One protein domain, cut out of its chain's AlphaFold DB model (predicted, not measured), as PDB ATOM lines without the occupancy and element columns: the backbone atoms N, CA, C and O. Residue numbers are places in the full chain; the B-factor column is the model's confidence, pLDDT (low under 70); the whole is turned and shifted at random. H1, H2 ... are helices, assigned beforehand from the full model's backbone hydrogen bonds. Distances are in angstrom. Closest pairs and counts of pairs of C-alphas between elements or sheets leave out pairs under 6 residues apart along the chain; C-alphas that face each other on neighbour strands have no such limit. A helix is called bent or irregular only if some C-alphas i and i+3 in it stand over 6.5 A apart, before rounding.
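AT A GLANCE: This is residues 167 to 309 and 325 to 331 of the 871 residues of the protein "SLT_2 domain-containing protein" of Solirubrobacterales bacterium 67-14 (UniProt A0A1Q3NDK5). The domain is a compact cluster of crossed helices, in which H1, H2 and H4 pack together as a core; H6 crosses H2 and H5 packs on the last part of H4, the two covering one side. H3 packs on H4 between two long loops, H7 packs on the first part of H1 at one edge, and H8 lies far from the middle and touches no helix. The printed part has 150 residues, with eight named helices, H1 to H8 in chain order, and no named strand: the class is all helix. It is compact, with a radius of gyration of the C-alphas of 14.8 A, and rounded, with spans of 38 by 37 by 27 A.

HOW THE PARTS SIT: H1, residues 175 to 188, touches H2, residues 192 to 203, at a steep tilt of 62 degrees, opposite ways; the closest C-alphas are those of Tyr 181 and Trp 192, 4.7 A apart. H3, residues 224 to 230, touches the hub H4, residues 245 to 258, with C-alphas 230 and 255 closest at 5.8 A. H4 touches four helices, among them H1, at a shallow tilt of 32 degrees, the same way, with C-alphas 184 and 250 closest at 4.9 A. Residues 195 to 199 of H2 touch H4, with C-alphas 195 and 249 closest at 6.8 A. H5, residues 265 to 272, touches residues 255 to 257 of H4, with C-alphas 268 and 256 closest at 5.3 A. H6, residues 276 to 289, touches H2 at a steep tilt of 54 degrees, opposite ways, with C-alphas 286 and 193 closest at 5.2 A. Residues 276 to 279 of H6 touch H5, with C-alphas 279 and 269 closest at 5.9 A. H7, residues 294 to 302, touches residues 175 to 179 of H1, about perpendicular at 74 degrees, with C-alphas 301 and 179 closest at 6.0 A. H8, residues 325 to 330, touches no helix. Every O i to N i+4 pair is within hydrogen-bond range in H2, H4, H5, H6, H7 and H8, against 8 of 10 in H1 and 2 of 3 in H3.

IN THESE COORDINATES: H1 begins at C-alpha 175, (32.406, -124.983, -17.081), and is 20.8 A long; it is only just irregular, with C-alphas 176 and 179 6.6 A apart. H2 is 16.6 A long, H4 19.7 A and H6 20.1 A; H3, H5, H7 and H8 are shorter. H8 ends at C-alpha 330, (22.187, -135.046, -1.057).

THE WHOLE: The two C-alphas farthest apart, those of Asp 276 and Phe 309, are 42.8 A apart. Residues 310 to 324 are not printed, and C-alphas 309 and 325 are 18.1 A apart across this cut. The links H2 to H3, 20 residues, and H3 to H4, 14 residues, are long. Mean pLDDT of the printed part is 77.6; 41 residues are under 70, among them 293 to 308 and 325 to 331.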
ATOM      1  N   VAL A 167      43.342-120.263 -14.403       44.03
ATOM      2  CA  VAL A 167      42.210-120.179 -15.346       44.03
ATOM      3  C   VAL A 167      41.032-121.072 -14.928       44.03
ATOM      4  O   VAL A 167      39.899-120.769 -15.283       44.03
ATOM      5  N   ILE A 168      41.266-122.133 -14.145       47.28
ATOM      6  CA  ILE A 168      40.194-122.899 -13.480       47.28
ATOM      7  C   ILE A 168      40.011-122.414 -12.040       47.28
ATOM      8  O   ILE A 168      38.894-122.122 -11.629       47.28
ATOM      9  N   ASP A 169      41.101-122.277 -11.281       41.84
ATOM     10  CA  ASP A 169      41.039-122.018  -9.834       41.84
ATOM     11  C   ASP A 169      40.590-120.581  -9.463       41.84
ATOM     12  O   ASP A 169      40.429-120.260  -8.286       41.84
ATOM     13  N   GLN A 170      40.373-119.703 -10.449       46.72
ATOM     14  CA  GLN A 170      39.702-118.397 -10.319       46.72
ATOM     15  C   GLN A 170      38.356-118.331 -11.061       46.72
ATOM     16  O   GLN A 170      37.593-117.380 -10.873       46.72
ATOM     17  N   PHE A 171      38.036-119.313 -11.906       57.72
ATOM     18  CA  PHE A 171      36.824-119.305 -12.716       57.72
ATOM     19  C   PHE A 171      35.671-119.956 -11.952       57.72
ATOM     20  O   PHE A 171      35.374-121.139 -12.084       57.72
ATOM     21  N   GLU A 172      35.018-119.136 -11.129       69.25
ATOM     22  CA  GLU A 172      33.987-119.538 -10.164       69.25
ATOM     23  C   GLU A 172      32.810-120.334 -10.768       69.25
ATOM     24  O   GLU A 172      32.132-121.064 -10.049       69.25
ATOM     25  N   ILE A 173      32.551-120.191 -12.074       77.31
ATOM     26  CA  ILE A 173      31.451-120.846 -12.790       77.31
ATOM     27  C   ILE A 173      31.892-122.249 -13.251       77.31
ATOM     28  O   ILE A 173      32.744-122.342 -14.133       77.31
ATOM     29  N   PRO A 174      31.280-123.353 -12.783       75.00
ATOM     30  CA  PRO A 174      31.591-124.687 -13.294       75.00
ATOM     31  C   PRO A 174      31.407-124.766 -14.827       75.00
ATOM     32  O   PRO A 174      30.293-124.510 -15.301       75.00
ATOM     33  N   PRO A 175      32.439-125.133 -15.622       70.44
ATOM     34  CA  PRO A 175      32.406-124.983 -17.081       70.44
ATOM     35  C   PRO A 175      31.222-125.667 -17.774       70.44
ATOM     36  O   PRO A 175      30.666-125.119 -18.721       70.44
ATOM     37  N   PHE A 176      30.770-126.818 -17.265       71.44
ATOM     38  CA  PHE A 176      29.637-127.573 -17.822       71.44
ATOM     39  C   PHE A 176      28.288-126.825 -17.774       71.44
ATOM     40  O   PHE A 176      27.337-127.236 -18.437       71.44
ATOM     41  N   LEU A 177      28.189-125.733 -17.004       80.06
ATOM     42  CA  LEU A 177      27.011-124.865 -16.968       80.06
ATOM     43  C   LEU A 177      27.043-123.772 -18.053       80.06
ATOM     44  O   LEU A 177      25.985-123.238 -18.385       80.06
ATOM     45  N   LEU A 178      28.210-123.447 -18.631       82.19
ATOM     46  CA  LEU A 178      28.345-122.402 -19.656       82.19
ATOM     47  C   LEU A 178      27.475-122.662 -20.900       82.19
ATOM     48  O   LEU A 178      26.726-121.745 -21.252       82.19
ATOM     49  N   PRO A 179      27.454-123.875 -21.502       76.62
ATOM     50  CA  PRO A 179      26.539-124.181 -22.602       76.62
ATOM     51  C   PRO A 179      25.076-123.951 -22.210       76.62
ATOM     52  O   PRO A 179      24.298-123.389 -22.974       76.62
ATOM     53  N   ILE A 180      24.696-124.338 -20.987       82.06
ATOM     54  CA  ILE A 180      23.314-124.254 -20.497       82.06
ATOM     55  C   ILE A 180      22.884-122.790 -20.345       82.06
ATOM     56  O   ILE A 180      21.803-122.421 -20.808       82.06
ATOM     57  N   TYR A 181      23.724-121.930 -19.760       89.38
ATOM     58  CA  TYR A 181      23.426-120.498 -19.667       89.38
ATOM     59  C   TYR A 181      23.335-119.832 -21.042       89.38
ATOM     60  O   TYR A 181      22.456-118.997 -21.244       89.38
ATOM     61  N   GLN A 182      24.217-120.188 -21.980       87.12
ATOM     62  CA  GLN A 182      24.225-119.627 -23.334       87.12
ATOM     63  C   GLN A 182      22.992-120.081 -24.127       87.12
ATOM     64  O   GLN A 182      22.291-119.249 -24.706       87.12
ATOM     65  N   ALA A 183      22.652-121.369 -24.079       84.06
ATOM     66  CA  ALA A 183      21.496-121.946 -24.760       84.06
ATOM     67  C   ALA A 183      20.156-121.417 -24.216       84.06
ATOM     68  O   ALA A 183      19.312-120.936 -24.977       84.06
ATOM     69  N   CYS A 184      19.966-121.453 -22.892       88.94
ATOM     70  CA  CYS A 184      18.779-120.892 -22.248       88.94
ATOM     71  C   CYS A 184      18.721-119.364 -22.419       88.94
ATOM     72  O   CYS A 184      17.658-118.811 -22.692       88.94
ATOM     73  N   GLY A 185      19.860-118.674 -22.326       90.44
ATOM     74  CA  GLY A 185      19.943-117.235 -22.559       90.44
ATOM     75  C   GLY A 185      19.488-116.841 -23.965       90.44
ATOM     76  O   GLY A 185      18.627-115.971 -24.110       90.44
ATOM     77  N   SER A 186      19.983-117.547 -24.984       88.94
ATOM     78  CA  SER A 186      19.635-117.335 -26.397       88.94
ATOM     79  C   SER A 186      18.148-117.592 -26.682       88.94
ATOM     80  O   SER A 186      17.513-116.803 -27.376       88.94
ATOM     81  N   GLN A 187      17.553-118.645 -26.097       86.56
ATOM     82  CA  GLN A 187      16.112-118.929 -26.225       86.56
ATOM     83  C   GLN A 187      15.228-117.806 -25.648       86.56
ATOM     84  O   GLN A 187      14.169-117.475 -26.197       86.56
ATOM     85  N   TYR A 188      15.608-117.254 -24.496       88.69
ATOM     86  CA  TYR A 188      14.735-116.354 -23.741       88.69
ATOM     87  C   TYR A 188      15.105-114.866 -23.852       88.69
ATOM     88  O   TYR A 188      14.338-114.033 -23.376       88.69
ATOM     89  N   GLY A 189      16.199-114.508 -24.531       90.31
ATOM     90  CA  GLY A 189      16.670-113.120 -24.635       90.31
ATOM     91  C   GLY A 189      17.308-112.604 -23.340       90.31
ATOM     92  O   GLY A 189      17.279-111.408 -23.064       90.31
ATOM     93  N   ILE A 190      17.850-113.509 -22.519       94.81
ATOM     94  CA  ILE A 190      18.477-113.192 -21.231       94.81
ATOM     95  C   ILE A 190      19.992-113.375 -21.369       94.81
ATOM     96  O   ILE A 190      20.410-114.434 -21.835       94.81
ATOM     97  N   PRO A 191      20.843-112.416 -20.970       94.38
ATOM     98  CA  PRO A 191      22.286-112.606 -21.047       94.38
ATOM     99  C   PRO A 191      22.756-113.751 -20.140       94.38
ATOM    100  O   PRO A 191      22.409-113.804 -18.957       94.38
ATOM    101  N   TRP A 192      23.576-114.657 -20.674       92.88
ATOM    102  CA  TRP A 192      24.032-115.873 -19.990       92.88
ATOM    103  C   TRP A 192      24.681-115.579 -18.622       92.88
ATOM    104  O   TRP A 192      24.449-116.293 -17.645       92.88
ATOM    105  N   TYR A 193      25.420-114.471 -18.517       92.75
ATOM    106  CA  TYR A 193      26.086-114.032 -17.290       92.75
ATOM    107  C   TYR A 193      25.110-113.599 -16.178       92.75
ATOM    108  O   TYR A 193      25.466-113.646 -14.999       92.75
ATOM    109  N   VAL A 194      23.867-113.230 -16.510       96.12
ATOM    110  CA  VAL A 194      22.801-112.942 -15.530       96.12
ATOM    111  C   VAL A 194      22.261-114.243 -14.939       96.12
ATOM    112  O   VAL A 194      22.109-114.352 -13.724       96.12
ATOM    113  N   LEU A 195      22.046-115.258 -15.781       96.12
ATOM    114  CA  LEU A 195      21.634-116.594 -15.338       96.12
ATOM    115  C   LEU A 195      22.708-117.231 -14.441       96.12
ATOM    116  O   LEU A 195      22.379-117.771 -13.383       96.12
ATOM    117  N   ALA A 196      23.986-117.082 -14.805       91.88
ATOM    118  CA  ALA A 196      25.111-117.484 -13.964       91.88
ATOM    119  C   ALA A 196      25.120-116.741 -12.618       91.88
ATOM    120  O   ALA A 196      25.217-117.375 -11.569       91.88
ATOM    121  N   SER A 197      24.933-115.418 -12.620       91.56
ATOM    122  CA  SER A 197      24.894-114.601 -11.397       91.56
ATOM    123  C   SER A 197      23.768-115.005 -10.435       91.56
ATOM    124  O   SER A 197      23.960-114.985  -9.216       91.56
ATOM    125  N   ILE A 198      22.606-115.416 -10.960       92.69
ATOM    126  CA  ILE A 198      21.484-115.912 -10.148       92.69
ATOM    127  C   ILE A 198      21.804-117.297  -9.575       92.69
ATOM    128  O   ILE A 198      21.685-117.480  -8.368       92.69
ATOM    129  N   ASN A 199      22.291-118.246 -10.384       90.94
ATOM    130  CA  ASN A 199      22.685-119.579  -9.899       90.94
ATOM    131  C   ASN A 199      23.780-119.490  -8.811       90.94
ATOM    132  O   ASN A 199      23.710-120.147  -7.771       90.94
ATOM    133  N   ARG A 200      24.752-118.588  -9.006       85.88
ATOM    134  CA  ARG A 200      25.769-118.230  -8.010       85.88
ATOM    135  C   ARG A 200      25.145-117.758  -6.694       85.88
ATOM    136  O   ARG A 200      25.538-118.213  -5.628       85.88
ATOM    137  N   THR A 201      24.198-116.826  -6.760       85.06
ATOM    138  CA  THR A 201      23.629-116.172  -5.569       85.06
ATOM    139  C   THR A 201      22.645-117.070  -4.820       85.06
ATOM    140  O   THR A 201      22.570-117.003  -3.593       85.06
ATOM    141  N   GLU A 202      21.915-117.928  -5.530       83.88
ATOM    142  CA  GLU A 202      20.886-118.776  -4.929       83.88
ATOM    143  C   GLU A 202      21.442-120.079  -4.330       83.88
ATOM    144  O   GLU A 202      21.104-120.414  -3.188       83.88
ATOM    145  N   THR A 203      22.314-120.793  -5.057       74.19
ATOM    146  CA  THR A 203      22.806-122.135  -4.666       74.19
ATOM    147  C   THR A 203      24.322-122.313  -4.750       74.19
ATOM    148  O   THR A 203      24.810-123.430  -4.555       74.19
ATOM    149  N   SER A 204      25.069-121.243  -5.051       77.38
ATOM    150  CA  SER A 204      26.498-121.296  -5.385       77.38
ATOM    151  C   SER A 204      26.775-122.368  -6.444       77.38
ATOM    152  O   SER A 204      27.471-123.351  -6.186       77.38
ATOM    153  N   PHE A 205      26.162-122.205  -7.621       78.19
ATOM    154  CA  PHE A 205      26.293-123.105  -8.776       78.19
ATOM    155  C   PHE A 205      25.917-124.563  -8.492       78.19
ATOM    156  O   PHE A 205      26.585-125.494  -8.944       78.19
ATOM    157  N   GLY A 206      24.854-124.772  -7.719       68.25
ATOM    158  CA  GLY A 206      24.375-126.095  -7.332       68.25
ATOM    159  C   GLY A 206      25.203-126.818  -6.269       68.25
ATOM    160  O   GLY A 206      24.983-128.010  -6.037       68.25
ATOM    161  N   THR A 207      26.125-126.126  -5.587       64.38
ATOM    162  CA  THR A 207      26.829-126.717  -4.437       64.38
ATOM    163  C   THR A 207      25.877-126.930  -3.261       64.38
ATOM    164  O   THR A 207      26.125-127.804  -2.435       64.38
ATOM    165  N   ASN A 208      24.757-126.204  -3.196       65.62
ATOM    166  CA  ASN A 208      23.645-126.516  -2.303       65.62
ATOM    167  C   ASN A 208      22.289-126.284  -2.990       65.62
ATOM    168  O   ASN A 208      21.742-125.184  -2.934       65.62
ATOM    169  N   VAL A 209      21.728-127.332  -3.606       68.50
ATOM    170  CA  VAL A 209      20.364-127.328  -4.179       68.50
ATOM    171  C   VAL A 209      19.294-127.863  -3.217       68.50
ATOM    172  O   VAL A 209      18.143-128.055  -3.617       68.50
ATOM    173  N   ALA A 210      19.655-128.149  -1.961       63.56
ATOM    174  CA  ALA A 210      18.729-128.693  -0.973       63.56
ATOM    175  C   ALA A 210      17.595-127.703  -0.651       63.56
ATOM    176  O   ALA A 210      17.772-126.485  -0.692       63.56
ATOM    177  N   THR A 211      16.419-128.235  -0.306       70.69
ATOM    178  CA  THR A 211      15.238-127.422   0.007       70.69
ATOM    179  C   THR A 211      15.523-126.455   1.158       70.69
ATOM    180  O   THR A 211      15.848-126.878   2.269       70.69
ATOM    181  N   SER A 212      15.384-125.152   0.906       69.44
ATOM    182  CA  SER A 212      15.619-124.119   1.915       69.44
ATOM    183  C   SER A 212      14.551-124.149   3.016       69.44
ATOM    184  O   SER A 212      13.461-124.691   2.837       69.44
ATOM    185  N   SER A 213      14.811-123.494   4.150       60.91
ATOM    186  CA  SER A 213      13.825-123.355   5.236       60.91
ATOM    187  C   SER A 213      12.557-122.581   4.838       60.91
ATOM    188  O   SER A 213      11.547-122.677   5.531       60.91
ATOM    189  N   ALA A 214      12.581-121.850   3.716       61.28
ATOM    190  CA  ALA A 214      11.400-121.225   3.114       61.28
ATOM    191  C   ALA A 214      10.667-122.143   2.109       61.28
ATOM    192  O   ALA A 214       9.616-121.768   1.596       61.28
ATOM    193  N   GLY A 215      11.209-123.330   1.817       69.44
ATOM    194  CA  GLY A 215      10.661-124.293   0.864       69.44
ATOM    195  C   GLY A 215      11.116-124.104  -0.587       69.44
ATOM    196  O   GLY A 215      10.499-124.693  -1.469       69.44
ATOM    197  N   ALA A 216      12.151-123.300  -0.852       73.19
ATOM    198  CA  ALA A 216      12.711-123.101  -2.195       73.19
ATOM    199  C   ALA A 216      13.644-124.259  -2.597       73.19
ATOM    200  O   ALA A 216      14.368-124.761  -1.743       73.19
ATOM    201  N   ASN A 217      13.633-124.684  -3.866       76.19
ATOM    202  CA  ASN A 217      14.225-125.958  -4.311       76.19
ATOM    203  C   ASN A 217      15.101-125.817  -5.558       76.19
ATOM    204  O   ASN A 217      14.812-124.992  -6.429       76.19
ATOM    205  N   GLY A 218      16.073-126.720  -5.699       75.75
ATOM    206  CA  GLY A 218      16.776-126.929  -6.962       75.75
ATOM    207  C   GLY A 218      17.819-125.859  -7.286       75.75
ATOM    208  O   GLY A 218      18.031-124.935  -6.505       75.75
ATOM    209  N   TRP A 219      18.458-125.975  -8.454       82.19
ATOM    210  CA  TRP A 219      19.630-125.171  -8.858       82.19
ATOM    211  C   TRP A 219      19.418-123.657  -8.790       82.19
ATOM    212  O   TRP A 219      20.344-122.918  -8.475       82.19
ATOM    213  N   MET A 220      18.195-123.200  -9.045       89.06
ATOM    214  CA  MET A 220      17.854-121.775  -9.086       89.06
ATOM    215  C   MET A 220      16.956-121.342  -7.911       89.06
ATOM    216  O   MET A 220      16.339-120.280  -7.967       89.06
ATOM    217  N   ALA A 221      16.851-122.182  -6.870       86.06
ATOM    218  CA  ALA A 221      16.043-121.981  -5.664       86.06
ATOM    219  C   ALA A 221      14.600-121.498  -5.936       86.06
ATOM    220  O   ALA A 221      14.126-120.491  -5.403       86.06
ATOM    221  N   PHE A 222      13.859-122.246  -6.753       83.06
ATOM    222  CA  PHE A 222      12.462-121.935  -7.053       83.06
ATOM    223  C   PHE A 222      11.520-122.320  -5.903       83.06
ATOM    224  O   PHE A 222      11.536-123.450  -5.405       83.06
ATOM    225  N   MET A 223      10.607-121.413  -5.540       82.44
ATOM    226  CA  MET A 223       9.436-121.765  -4.725       82.44
ATOM    227  C   MET A 223       8.512-122.715  -5.509       82.44
ATOM    228  O   MET A 223       8.315-122.491  -6.706       82.44
ATOM    229  N   PRO A 224       7.840-123.694  -4.868       80.50
ATOM    230  CA  PRO A 224       6.997-124.674  -5.563       80.50
ATOM    231  C   PRO A 224       5.889-124.050  -6.422       80.50
ATOM    232  O   PRO A 224       5.612-124.527  -7.517       80.50
ATOM    233  N   ALA A 225       5.292-122.946  -5.959       77.94
ATOM    234  CA  ALA A 225       4.264-122.218  -6.704       77.94
ATOM    235  C   ALA A 225       4.815-121.514  -7.961       77.94
ATOM    236  O   ALA A 225       4.123-121.448  -8.970       77.94
ATOM    237  N   SER A 226       6.061-121.033  -7.926       79.38
ATOM    238  CA  SER A 226       6.728-120.459  -9.105       79.38
ATOM    239  C   SER A 226       7.210-121.544 -10.068       79.38
ATOM    240  O   SER A 226       7.158-121.346 -11.276       79.38
ATOM    241  N   TRP A 227       7.630-122.703  -9.550       83.75
ATOM    242  CA  TRP A 227       7.987-123.855 -10.381       83.75
ATOM    243  C   TRP A 227       6.783-124.422 -11.143       83.75
ATOM    244  O   TRP A 227       6.901-124.789 -12.310       83.75
ATOM    245  N   ALA A 228       5.607-124.464 -10.507       84.38
ATOM    246  CA  ALA A 228       4.377-124.915 -11.153       84.38
ATOM    247  C   ALA A 228       4.022-124.070 -12.392       84.38
ATOM    248  O   ALA A 228       3.662-124.643 -13.425       84.38
ATOM    249  N   GLU A 229       4.181-122.747 -12.283       83.88
ATOM    250  CA  GLU A 229       3.850-121.754 -13.312       83.88
ATOM    251  C   GLU A 229       4.945-121.637 -14.392       83.88
ATOM    252  O   GLU A 229       4.708-121.957 -15.554       83.88
ATOM    253  N   TRP A 230       6.166-121.236 -14.014       86.94
ATOM    254  CA  TRP A 230       7.244-120.878 -14.953       86.94
ATOM    255  C   TRP A 230       8.266-121.990 -15.215       86.94
ATOM    256  O   TRP A 230       9.135-121.814 -16.073       86.94
ATOM    257  N   GLY A 231       8.177-123.120 -14.506       86.06
ATOM    258  CA  GLY A 231       9.035-124.280 -14.738       86.06
ATOM    259  C   GLY A 231       8.867-124.833 -16.156       86.06
ATOM    260  O   GLY A 231       7.739-124.959 -16.641       86.06
ATOM    261  N   VAL A 232       9.958-125.221 -16.812       83.56
ATOM    262  CA  VAL A 232       9.947-125.808 -18.163       83.56
ATOM    263  C   VAL A 232      10.658-127.160 -18.201       83.56
ATOM    264  O   VAL A 232      11.646-127.369 -17.506       83.56
ATOM    265  N   ASP A 233      10.148-128.064 -19.039       78.38
ATOM    266  CA  ASP A 233      10.880-129.245 -19.510       78.38
ATOM    267  C   ASP A 233      11.769-128.757 -20.658       78.38
ATOM    268  O   ASP A 233      11.295-128.542 -21.777       78.38
ATOM    269  N   ALA A 234      13.029-128.448 -20.351       72.00
ATOM    270  CA  ALA A 234      13.971-127.922 -21.335       72.00
ATOM    271  C   ALA A 234      14.745-129.050 -22.028       72.00
ATOM    272  O   ALA A 234      15.158-128.903 -23.181       72.00
ATOM    273  N   ASN A 235      14.919-130.177 -21.334       64.31
ATOM    274  CA  ASN A 235      15.683-131.327 -21.805       64.31
ATOM    275  C   ASN A 235      14.874-132.294 -22.708       64.31
ATOM    276  O   ASN A 235      15.461-133.025 -23.508       64.31
ATOM    277  N   GLY A 236      13.538-132.260 -22.633       66.38
ATOM    278  CA  GLY A 236      12.603-133.017 -23.471       66.38
ATOM    279  C   GLY A 236      12.191-134.394 -22.928       66.38
ATOM    280  O   GLY A 236      11.572-135.173 -23.665       66.38
ATOM    281  N   ASP A 237      12.530-134.743 -21.681       64.00
ATOM    282  CA  ASP A 237      12.225-136.060 -21.103       64.00
ATOM    283  C   ASP A 237      10.815-136.204 -20.500       64.00
ATOM    284  O   ASP A 237      10.414-137.330 -20.169       64.00
ATOM    285  N   LYS A 238      10.021-135.121 -20.516       76.75
ATOM    286  CA  LYS A 238       8.635-134.993 -20.016       76.75
ATOM    287  C   LYS A 238       8.520-134.822 -18.503       76.75
ATOM    288  O   LYS A 238       7.419-134.959 -17.960       76.75
ATOM    289  N   ILE A 239       9.618-134.496 -17.828       75.62
ATOM    290  CA  ILE A 239       9.650-134.080 -16.426       75.62
ATOM    291  C   ILE A 239      10.019-132.588 -16.379       75.62
ATOM    292  O   ILE A 239      10.726-132.084 -17.240       75.62
ATOM    293  N   ARG A 240       9.491-131.857 -15.391       82.12
ATOM    294  CA  ARG A 240       9.954-130.504 -15.043       82.12
ATOM    295  C   ARG A 240      10.685-130.603 -13.712       82.12
ATOM    296  O   ARG A 240      10.033-130.488 -12.669       82.12
ATOM    297  N   ASP A 241      11.985-130.878 -13.732       76.56
ATOM    298  CA  ASP A 241      12.758-131.144 -12.513       76.56
ATOM    299  C   ASP A 241      13.594-129.923 -12.075       76.56
ATOM    300  O   ASP A 241      14.552-129.567 -12.760       76.56
ATOM    301  N   PRO A 242      13.316-129.282 -10.920       79.00
ATOM    302  CA  PRO A 242      14.142-128.172 -10.441       79.00
ATOM    303  C   PRO A 242      15.553-128.628 -10.019       79.00
ATOM    304  O   PRO A 242      16.453-127.796  -9.880       79.00
ATOM    305  N   TYR A 243      15.772-129.934  -9.826       74.81
ATOM    306  CA  TYR A 243      17.078-130.537  -9.552       74.81
ATOM    307  C   TYR A 243      17.840-130.934 -10.833       74.81
ATOM    308  O   TYR A 243      19.008-131.320 -10.744       74.81
ATOM    309  N   ASN A 244      17.254-130.743 -12.020       74.19
ATOM    310  CA  ASN A 244      17.956-130.782 -13.302       74.19
ATOM    311  C   ASN A 244      18.466-129.364 -13.649       74.19
ATOM    312  O   ASN A 244      17.664-128.426 -13.689       74.19
ATOM    313  N   PRO A 245      19.776-129.163 -13.911       75.50
ATOM    314  CA  PRO A 245      20.316-127.830 -14.179       75.50
ATOM    315  C   PRO A 245      19.747-127.203 -15.457       75.50
ATOM    316  O   PRO A 245      19.560-125.989 -15.498       75.50
ATOM    317  N   VAL A 246      19.438-128.003 -16.484       76.25
ATOM    318  CA  VAL A 246      18.944-127.504 -17.777       76.25
ATOM    319  C   VAL A 246      17.528-126.958 -17.632       76.25
ATOM    320  O   VAL A 246      17.276-125.805 -17.981       76.25
ATOM    321  N   ASP A 247      16.628-127.748 -17.043       78.88
ATOM    322  CA  ASP A 247      15.256-127.328 -16.743       78.88
ATOM    323  C   ASP A 247      15.259-126.093 -15.835       78.88
ATOM    324  O   ASP A 247      14.590-125.102 -16.131       78.88
ATOM    325  N   ALA A 248      16.043-126.107 -14.752       85.75
ATOM    326  CA  ALA A 248      16.072-125.024 -13.776       85.75
ATOM    327  C   ALA A 248      16.594-123.700 -14.360       85.75
ATOM    328  O   ALA A 248      15.938-122.667 -14.206       85.75
ATOM    329  N   ILE A 249      17.725-123.715 -15.078       89.50
ATOM    330  CA  ILE A 249      18.316-122.511 -15.687       89.50
ATOM    331  C   ILE A 249      17.401-121.948 -16.785       89.50
ATOM    332  O   ILE A 249      17.148-120.740 -16.814       89.50
ATOM    333  N   CYS A 250      16.831-122.801 -17.643       88.19
ATOM    334  CA  CYS A 250      15.856-122.365 -18.646       88.19
ATOM    335  C   CYS A 250      14.545-121.868 -18.016       88.19
ATOM    336  O   CYS A 250      13.911-120.977 -18.576       88.19
ATOM    337  N   SER A 251      14.159-122.357 -16.833       91.38
ATOM    338  CA  SER A 251      12.999-121.844 -16.089       91.38
ATOM    339  C   SER A 251      13.252-120.450 -15.510       91.38
ATOM    340  O   SER A 251      12.368-119.598 -15.568       91.38
ATOM    341  N   THR A 252      14.461-120.159 -15.013       95.31
ATOM    342  CA  THR A 252      14.849-118.787 -14.623       95.31
ATOM    343  C   THR A 252      14.866-117.855 -15.829       95.31
ATOM    344  O   THR A 252      14.369-116.735 -15.743       95.31
ATOM    345  N   ALA A 253      15.375-118.318 -16.971       94.12
ATOM    346  CA  ALA A 253      15.382-117.534 -18.199       94.12
ATOM    347  C   ALA A 253      13.949-117.235 -18.704       94.12
ATOM    348  O   ALA A 253      13.633-116.087 -19.019       94.12
ATOM    349  N   ASN A 254      13.055-118.230 -18.666       92.56
ATOM    350  CA  ASN A 254      11.621-118.083 -18.933       92.56
ATOM    351  C   ASN A 254      10.950-117.069 -17.987       92.56
ATOM    352  O   ASN A 254      10.244-116.165 -18.435       92.56
ATOM    353  N   TYR A 255      11.219-117.180 -16.682       92.69
ATOM    354  CA  TYR A 255      10.706-116.270 -15.657       92.69
ATOM    355  C   TYR A 255      11.121-114.817 -15.928       92.69
ATOM    356  O   TYR A 255      10.273-113.928 -15.977       92.69
ATOM    357  N   LEU A 256      12.414-114.562 -16.150       94.12
ATOM    358  CA  LEU A 256      12.925-113.213 -16.407       94.12
ATOM    359  C   LEU A 256      12.338-112.615 -17.696       94.12
ATOM    360  O   LEU A 256      11.975-111.437 -17.707       94.12
ATOM    361  N   LYS A 257      12.165-113.421 -18.754       91.88
ATOM    362  CA  LYS A 257      11.490-112.984 -19.988       91.88
ATOM    363  C   LYS A 257      10.038-112.584 -19.718       91.88
ATOM    364  O   LYS A 257       9.616-111.514 -20.146       91.88
ATOM    365  N   PHE A 258       9.296-113.401 -18.966       89.56
ATOM    366  CA  PHE A 258       7.906-113.122 -18.595       89.56
ATOM    367  C   PHE A 258       7.762-111.831 -17.772       89.56
ATOM    368  O   PHE A 258       6.870-111.029 -18.039       89.56
ATOM    369  N   PHE A 259       8.672-111.581 -16.825       90.25
ATOM    370  CA  PHE A 259       8.715-110.331 -16.054       90.25
ATOM    371  C   PHE A 259       9.392-109.157 -16.791       90.25
ATOM    372  O   PHE A 259       9.650-108.119 -16.188       90.25
ATOM    373  N   GLY A 260       9.612-109.277 -18.104       89.12
ATOM    374  CA  GLY A 260       9.950-108.150 -18.971       89.12
ATOM    375  C   GLY A 260      11.407-107.698 -18.906       89.12
ATOM    376  O   GLY A 260      11.658-106.507 -19.079       89.12
ATOM    377  N   TYR A 261      12.358-108.616 -18.694       93.88
ATOM    378  CA  TYR A 261      13.796-108.318 -18.600       93.88
ATOM    379  C   TYR A 261      14.328-107.423 -19.738       93.88
ATOM    380  O   TYR A 261      15.122-106.524 -19.490       93.88
ATOM    381  N   GLU A 262      13.848-107.616 -20.969       89.94
ATOM    382  CA  GLU A 262      14.179-106.785 -22.141       89.94
ATOM    383  C   GLU A 262      13.813-105.295 -21.958       89.94
ATOM    384  O   GLU A 262      14.519-104.416 -22.445       89.94
ATOM    385  N   LYS A 263      12.725-105.004 -21.231       92.62
ATOM    386  CA  LYS A 263      12.235-103.644 -20.944       92.62
ATOM    387  C   LYS A 263      12.823-103.069 -19.651       92.62
ATOM    388  O   LYS A 263      13.088-101.874 -19.578       92.62
ATOM    389  N   SER A 264      12.974-103.904 -18.620       94.00
ATOM    390  CA  SER A 264      13.550-103.542 -17.320       94.00
ATOM    391  C   SER A 264      14.262-104.756 -16.712       94.00
ATOM    392  O   SER A 264      13.622-105.586 -16.054       94.00
ATOM    393  N   PRO A 265      15.596-104.866 -16.880       92.56
ATOM    394  CA  PRO A 265      16.401-105.865 -16.181       92.56
ATOM    395  C   PRO A 265      16.204-105.794 -14.664       92.56
ATOM    396  O   PRO A 265      16.073-106.825 -14.004       92.56
ATOM    397  N   TYR A 266      16.102-104.568 -14.132       91.75
ATOM    398  CA  TYR A 266      15.906-104.306 -12.711       91.75
ATOM    399  C   TYR A 266      14.604-104.922 -12.196       91.75
ATOM    400  O   TYR A 266      14.640-105.721 -11.265       91.75
ATOM    401  N   ASP A 267      13.453-104.608 -12.804       87.00
ATOM    402  CA  ASP A 267      12.160-105.122 -12.330       87.00
ATOM    403  C   ASP A 267      12.018-106.635 -12.525       87.00
ATOM    404  O   ASP A 267      11.403-107.290 -11.685       87.00
ATOM    405  N   ALA A 268      12.623-107.213 -13.568       91.06
ATOM    406  CA  ALA A 268      12.622-108.660 -13.772       91.06
ATOM    407  C   ALA A 268      13.439-109.401 -12.696       91.06
ATOM    408  O   ALA A 268      12.960-110.382 -12.120       91.06
ATOM    409  N   ILE A 269      14.637-108.907 -12.358       89.00
ATOM    410  CA  ILE A 269      15.444-109.460 -11.258       89.00
ATOM    411  C   ILE A 269      14.761-109.183  -9.901       89.00
ATOM    412  O   ILE A 269      14.739-110.056  -9.036       89.00
ATOM    413  N   PHE A 270      14.118-108.023  -9.724       85.44
ATOM    414  CA  PHE A 270      13.379-107.655  -8.506       85.44
ATOM    415  C   PHE A 270      12.048-108.419  -8.332       85.44
ATOM    416  O   PHE A 270      11.531-108.561  -7.218       85.44
ATOM    417  N   ALA A 271      11.467-108.937  -9.416       84.50
ATOM    418  CA  ALA A 271      10.373-109.901  -9.361       84.50
ATOM    419  C   ALA A 271      10.875-111.274  -8.884       84.50
ATOM    420  O   ALA A 271      10.200-111.914  -8.070       84.50
ATOM    421  N   TYR A 272      12.075-111.676  -9.332       84.31
ATOM    422  CA  TYR A 272      12.747-112.908  -8.906       84.31
ATOM    423  C   TYR A 272      13.111-112.873  -7.418       84.31
ATOM    424  O   TYR A 272      12.837-113.832  -6.701       84.31
ATOM    425  N   ASN A 273      13.683-111.762  -6.938       83.62
ATOM    426  CA  ASN A 273      13.947-111.545  -5.520       83.62
ATOM    427  C   ASN A 273      13.747-110.072  -5.135       83.62
ATOM    428  O   ASN A 273      14.403-109.173  -5.655       83.62
ATOM    429  N   HIS A 274      12.806-109.824  -4.222       80.00
ATOM    430  CA  HIS A 274      12.208-108.502  -3.971       80.00
ATOM    431  C   HIS A 274      13.055-107.618  -3.039       80.00
ATOM    432  O   HIS A 274      12.570-107.122  -2.016       80.00
ATOM    433  N   ALA A 275      14.340-107.477  -3.362       78.44
ATOM    434  CA  ALA A 275      15.319-106.738  -2.582       78.44
ATOM    435  C   ALA A 275      16.332-106.020  -3.484       78.44
ATOM    436  O   ALA A 275      16.995-106.633  -4.315       78.44
ATOM    437  N   ASP A 276      16.507-104.717  -3.273       74.69
ATOM    438  CA  ASP A 276      17.349-103.864  -4.123       74.69
ATOM    439  C   ASP A 276      18.833-104.261  -4.041       74.69
ATOM    440  O   ASP A 276      19.556-104.199  -5.034       74.69
ATOM    441  N   TRP A 277      19.270-104.759  -2.874       77.44
ATOM    442  CA  TRP A 277      20.613-105.322  -2.690       77.44
ATOM    443  C   TRP A 277      20.843-106.571  -3.544       77.44
ATOM    444  O   TRP A 277      21.962-106.786  -4.000       77.44
ATOM    445  N   TYR A 278      19.807-107.385  -3.786       83.06
ATOM    446  CA  TYR A 278      19.925-108.585  -4.610       83.06
ATOM    447  C   TYR A 278      20.105-108.189  -6.072       83.06
ATOM    448  O   TYR A 278      21.018-108.687  -6.720       83.06
ATOM    449  N   VAL A 279      19.313-107.236  -6.577       84.31
ATOM    450  CA  VAL A 279      19.468-106.740  -7.955       84.31
ATOM    451  C   VAL A 279      20.870-106.170  -8.174       84.31
ATOM    452  O   VAL A 279      21.559-106.593  -9.097       84.31
ATOM    453  N   GLN A 280      21.349-105.317  -7.263       80.88
ATOM    454  CA  GLN A 280      22.708-104.759  -7.307       80.88
ATOM    455  C   GLN A 280      23.805-105.837  -7.223       80.88
ATOM    456  O   GLN A 280      24.868-105.693  -7.828       80.88
ATOM    457  N   LEU A 281      23.564-106.934  -6.497       81.38
ATOM    458  CA  LEU A 281      24.489-108.065  -6.403       81.38
ATOM    459  C   LEU A 281      24.533-108.880  -7.707       81.38
ATOM    460  O   LEU A 281      25.620-109.224  -8.173       81.38
ATOM    461  N   ILE A 282      23.374-109.129  -8.330       89.38
ATOM    462  CA  ILE A 282      23.280-109.752  -9.658       89.38
ATOM    463  C   ILE A 282      23.945-108.863 -10.714       89.38
ATOM    464  O   ILE A 282      24.731-109.368 -11.508       89.38
ATOM    465  N   GLU A 283      23.718-107.548 -10.692       87.12
ATOM    466  CA  GLU A 283      24.388-106.586 -11.578       87.12
ATOM    467  C   GLU A 283      25.912-106.553 -11.360       87.12
ATOM    468  O   GLU A 283      26.667-106.495 -12.336       87.12
ATOM    469  N   LYS A 284      26.394-106.653 -10.106       81.94
ATOM    470  CA  LYS A 284      27.834-106.751  -9.798       81.94
ATOM    471  C   LYS A 284      28.450-107.996 -10.438       81.94
ATOM    472  O   LYS A 284      29.454-107.858 -11.135       81.94
ATOM    473  N   TYR A 285      27.876-109.184 -10.230       84.44
ATOM    474  CA  TYR A 285      28.417-110.421 -10.811       84.44
ATOM    475  C   TYR A 285      28.248-110.475 -12.333       84.44
ATOM    476  O   TYR A 285      29.198-110.829 -13.029       84.44
ATOM    477  N   ALA A 286      27.124-109.994 -12.871       87.75
ATOM    478  CA  ALA A 286      26.901-109.874 -14.308       87.75
ATOM    479  C   ALA A 286      28.003-109.037 -14.977       87.75
ATOM    480  O   ALA A 286      28.570-109.466 -15.974       87.75
ATOM    481  N   LYS A 287      28.374-107.896 -14.380       83.62
ATOM    482  CA  LYS A 287      29.447-106.997 -14.848       83.62
ATOM    483  C   LYS A 287      30.872-107.540 -14.638       83.62
ATOM    484  O   LYS A 287      31.829-106.970 -15.172       83.62
ATOM    485  N   ILE A 288      31.042-108.601 -13.850       80.94
ATOM    486  CA  ILE A 288      32.306-109.341 -13.727       80.94
ATOM    487  C   ILE A 288      32.360-110.406 -14.825       80.94
ATOM    488  O   ILE A 288      33.276-110.397 -15.641       80.94
ATOM    489  N   TYR A 289      31.345-111.266 -14.902       83.62
ATOM    490  CA  TYR A 289      31.292-112.364 -15.866       83.62
ATOM    491  C   TYR A 289      31.168-111.880 -17.325       83.62
ATOM    492  O   TYR A 289      31.722-112.508 -18.220       83.62
ATOM    493  N   SER A 290      30.556-110.717 -17.585       81.88
ATOM    494  CA  SER A 290      30.522-110.101 -18.923       81.88
ATOM    495  C   SER A 290      31.881-109.571 -19.416       81.88
ATOM    496  O   SER A 290      31.932-108.949 -20.474       81.88
ATOM    497  N   LYS A 291      32.964-109.738 -18.642       78.88
ATOM    498  CA  LYS A 291      34.348-109.424 -19.043       78.88
ATOM    499  C   LYS A 291      35.181-110.662 -19.379       78.88
ATOM    500  O   LYS A 291      36.341-110.509 -19.749       78.88
ATOM    501  N   ILE A 292      34.632-111.867 -19.212       73.50
ATOM    502  CA  ILE A 292      35.301-113.100 -19.640       73.50
ATOM    503  C   ILE A 292      35.503-112.997 -21.164       73.50
ATOM    504  O   ILE A 292      34.513-112.769 -21.866       73.50
ATOM    505  N   PRO A 293      36.741-113.103 -21.688       69.00
ATOM    506  CA  PRO A 293      36.997-112.906 -23.112       69.00
ATOM    507  C   PRO A 293      36.215-113.894 -23.985       69.00
ATOM    508  O   PRO A 293      36.094-115.057 -23.587       69.00
ATOM    509  N   PRO A 294      35.759-113.490 -25.189       65.88
ATOM    510  CA  PRO A 294      35.111-114.395 -26.137       65.88
ATOM    511  C   PRO A 294      35.933-115.657 -26.406       65.88
ATOM    512  O   PRO A 294      35.392-116.746 -26.278       65.88
ATOM    513  N   GLU A 295      37.246-115.545 -26.628       62.88
ATOM    514  CA  GLU A 295      38.123-116.707 -26.864       62.88
ATOM    515  C   GLU A 295      38.180-117.677 -25.682       62.88
ATOM    516  O   GLU A 295      38.060-118.890 -25.850       62.88
ATOM    517  N   MET A 296      38.300-117.153 -24.458       67.44
ATOM    518  CA  MET A 296      38.277-117.970 -23.243       67.44
ATOM    519  C   MET A 296      36.916-118.656 -23.072       67.44
ATOM    520  O   MET A 296      36.853-119.829 -22.702       67.44
ATOM    521  N   LEU A 297      35.825-117.938 -23.355       68.56
ATOM    522  CA  LEU A 297      34.468-118.469 -23.286       68.56
ATOM    523  C   LEU A 297      34.242-119.549 -24.354       68.56
ATOM    524  O   LEU A 297      33.716-120.610 -24.025       68.56
ATOM    525  N   SER A 298      34.680-119.323 -25.592       63.72
ATOM    526  CA  SER A 298      34.600-120.269 -26.709       63.72
ATOM    527  C   SER A 298      35.451-121.511 -26.469       63.72
ATOM    528  O   SER A 298      34.951-122.616 -26.654       63.72
ATOM    529  N   ALA A 299      36.672-121.371 -25.945       63.88
ATOM    530  CA  ALA A 299      37.505-122.504 -25.548       63.88
ATOM    531  C   ALA A 299      36.843-123.334 -24.431       63.88
ATOM    532  O   ALA A 299      36.651-124.537 -24.599       63.88
ATOM    533  N   LEU A 300      36.414-122.712 -23.321       66.00
ATOM    534  CA  LEU A 300      35.754-123.411 -22.201       66.00
ATOM    535  C   LEU A 300      34.408-124.048 -22.591       66.00
ATOM    536  O   LEU A 300      34.057-125.124 -22.095       66.00
ATOM    537  N   THR A 301      33.657-123.410 -23.490       64.06
ATOM    538  CA  THR A 301      32.393-123.950 -24.010       64.06
ATOM    539  C   THR A 301      32.670-125.080 -25.013       64.06
ATOM    540  O   THR A 301      32.037-126.128 -24.943       64.06
ATOM    541  N   GLY A 302      33.698-124.963 -25.859       61.00
ATOM    542  CA  GLY A 302      34.178-126.026 -26.750       61.00
ATOM    543  C   GLY A 302      34.698-127.269 -26.016       61.00
ATOM    544  O   GLY A 302      34.440-128.388 -26.452       61.00
ATOM    545  N   LEU A 303      35.327-127.092 -24.847       61.72
ATOM    546  CA  LEU A 303      35.699-128.181 -23.931       61.72
ATOM    547  C   LEU A 303      34.483-128.897 -23.301       61.72
ATOM    548  O   LEU A 303      34.647-129.946 -22.678       61.72
ATOM    549  N   THR A 304      33.266-128.355 -23.407       62.41
ATOM    550  CA  THR A 304      32.062-128.913 -22.757       62.41
ATOM    551  C   THR A 304      30.922-129.262 -23.717       62.41
ATOM    552  O   THR A 304      30.115-130.133 -23.397       62.41
ATOM    553  N   GLU A 305      30.876-128.685 -24.918       57.91
ATOM    554  CA  GLU A 305      29.899-129.019 -25.955       57.91
ATOM    555  C   GLU A 305      30.384-130.108 -26.914       57.91
ATOM    556  O   GLU A 305      31.491-130.061 -27.441       57.91
ATOM    557  N   GLY A 306      29.530-131.102 -27.181       52.12
ATOM    558  CA  GLY A 306      29.835-132.232 -28.072       52.12
ATOM    559  C   GLY A 306      30.860-133.231 -27.515       52.12
ATOM    560  O   GLY A 306      30.799-134.411 -27.870       52.12
ATOM    561  N   ALA A 307      31.730-132.771 -26.613       55.19
ATOM    562  CA  ALA A 307      32.737-133.539 -25.910       55.19
ATOM    563  C   ALA A 307      32.145-134.755 -25.173       55.19
ATOM    564  O   ALA A 307      31.137-134.677 -24.466       55.19
ATOM    565  N   ARG A 308      32.784-135.910 -25.361       69.75
ATOM    566  CA  ARG A 308      32.409-137.201 -24.777       69.75
ATOM    567  C   ARG A 308      33.408-137.623 -23.710       69.75
ATOM    568  O   ARG A 308      34.584-137.291 -23.785       69.75
ATOM    569  N   PHE A 309      32.965-138.466 -22.783       80.25
ATOM    570  CA  PHE A 309      33.869-139.109 -21.835       80.25
ATOM    571  C   PHE A 309      34.934-139.972 -22.569       80.25
ATOM    572  O   PHE A 309      34.543-140.760 -23.434       80.25
ATOM    573  N   GLU A 325      24.872-140.671  -7.805       53.34
ATOM    574  CA  GLU A 325      23.949-141.168  -6.790       53.34
ATOM    575  C   GLU A 325      23.979-140.322  -5.511       53.34
ATOM    576  O   GLU A 325      22.929-140.114  -4.902       53.34
ATOM    577  N   ALA A 326      25.150-139.817  -5.106       47.69
ATOM    578  CA  ALA A 326      25.261-138.890  -3.984       47.69
ATOM    579  C   ALA A 326      24.685-137.519  -4.356       47.69
ATOM    580  O   ALA A 326      23.827-137.015  -3.631       47.69
ATOM    581  N   ALA A 327      25.050-136.974  -5.521       49.09
ATOM    582  CA  ALA A 327      24.504-135.728  -6.057       49.09
ATOM    583  C   ALA A 327      22.962-135.751  -6.125       49.09
ATOM    584  O   ALA A 327      22.308-134.879  -5.549       49.09
ATOM    585  N   LYS A 328      22.383-136.811  -6.716       50.12
ATOM    586  CA  LYS A 328      20.927-137.059  -6.817       50.12
ATOM    587  C   LYS A 328      20.225-137.208  -5.452       50.12
ATOM    588  O   LYS A 328      19.006-137.082  -5.386       50.12
ATOM    589  N   LYS A 329      20.954-137.504  -4.366       48.09
ATOM    590  CA  LYS A 329      20.396-137.821  -3.034       48.09
ATOM    591  C   LYS A 329      20.632-136.739  -1.974       48.09
ATOM    592  O   LYS A 329      19.832-136.620  -1.049       48.09
ATOM    593  N   HIS A 330      21.729-135.995  -2.077       49.06
ATOM    594  CA  HIS A 330      22.187-135.046  -1.057       49.06
ATOM    595  C   HIS A 330      22.118-133.579  -1.501       49.06
ATOM    596  O   HIS A 330      22.203-132.698  -0.650       49.06
ATOM    597  N   GLY A 331      21.900-133.298  -2.792       50.91
ATOM    598  CA  GLY A 331      21.726-131.927  -3.285       50.91
ATOM    599  C   GLY A 331      23.023-131.110  -3.337       50.91
ATOM    600  O   GLY A 331      22.984-129.888  -3.229       50.91
TER     601      GLY A 331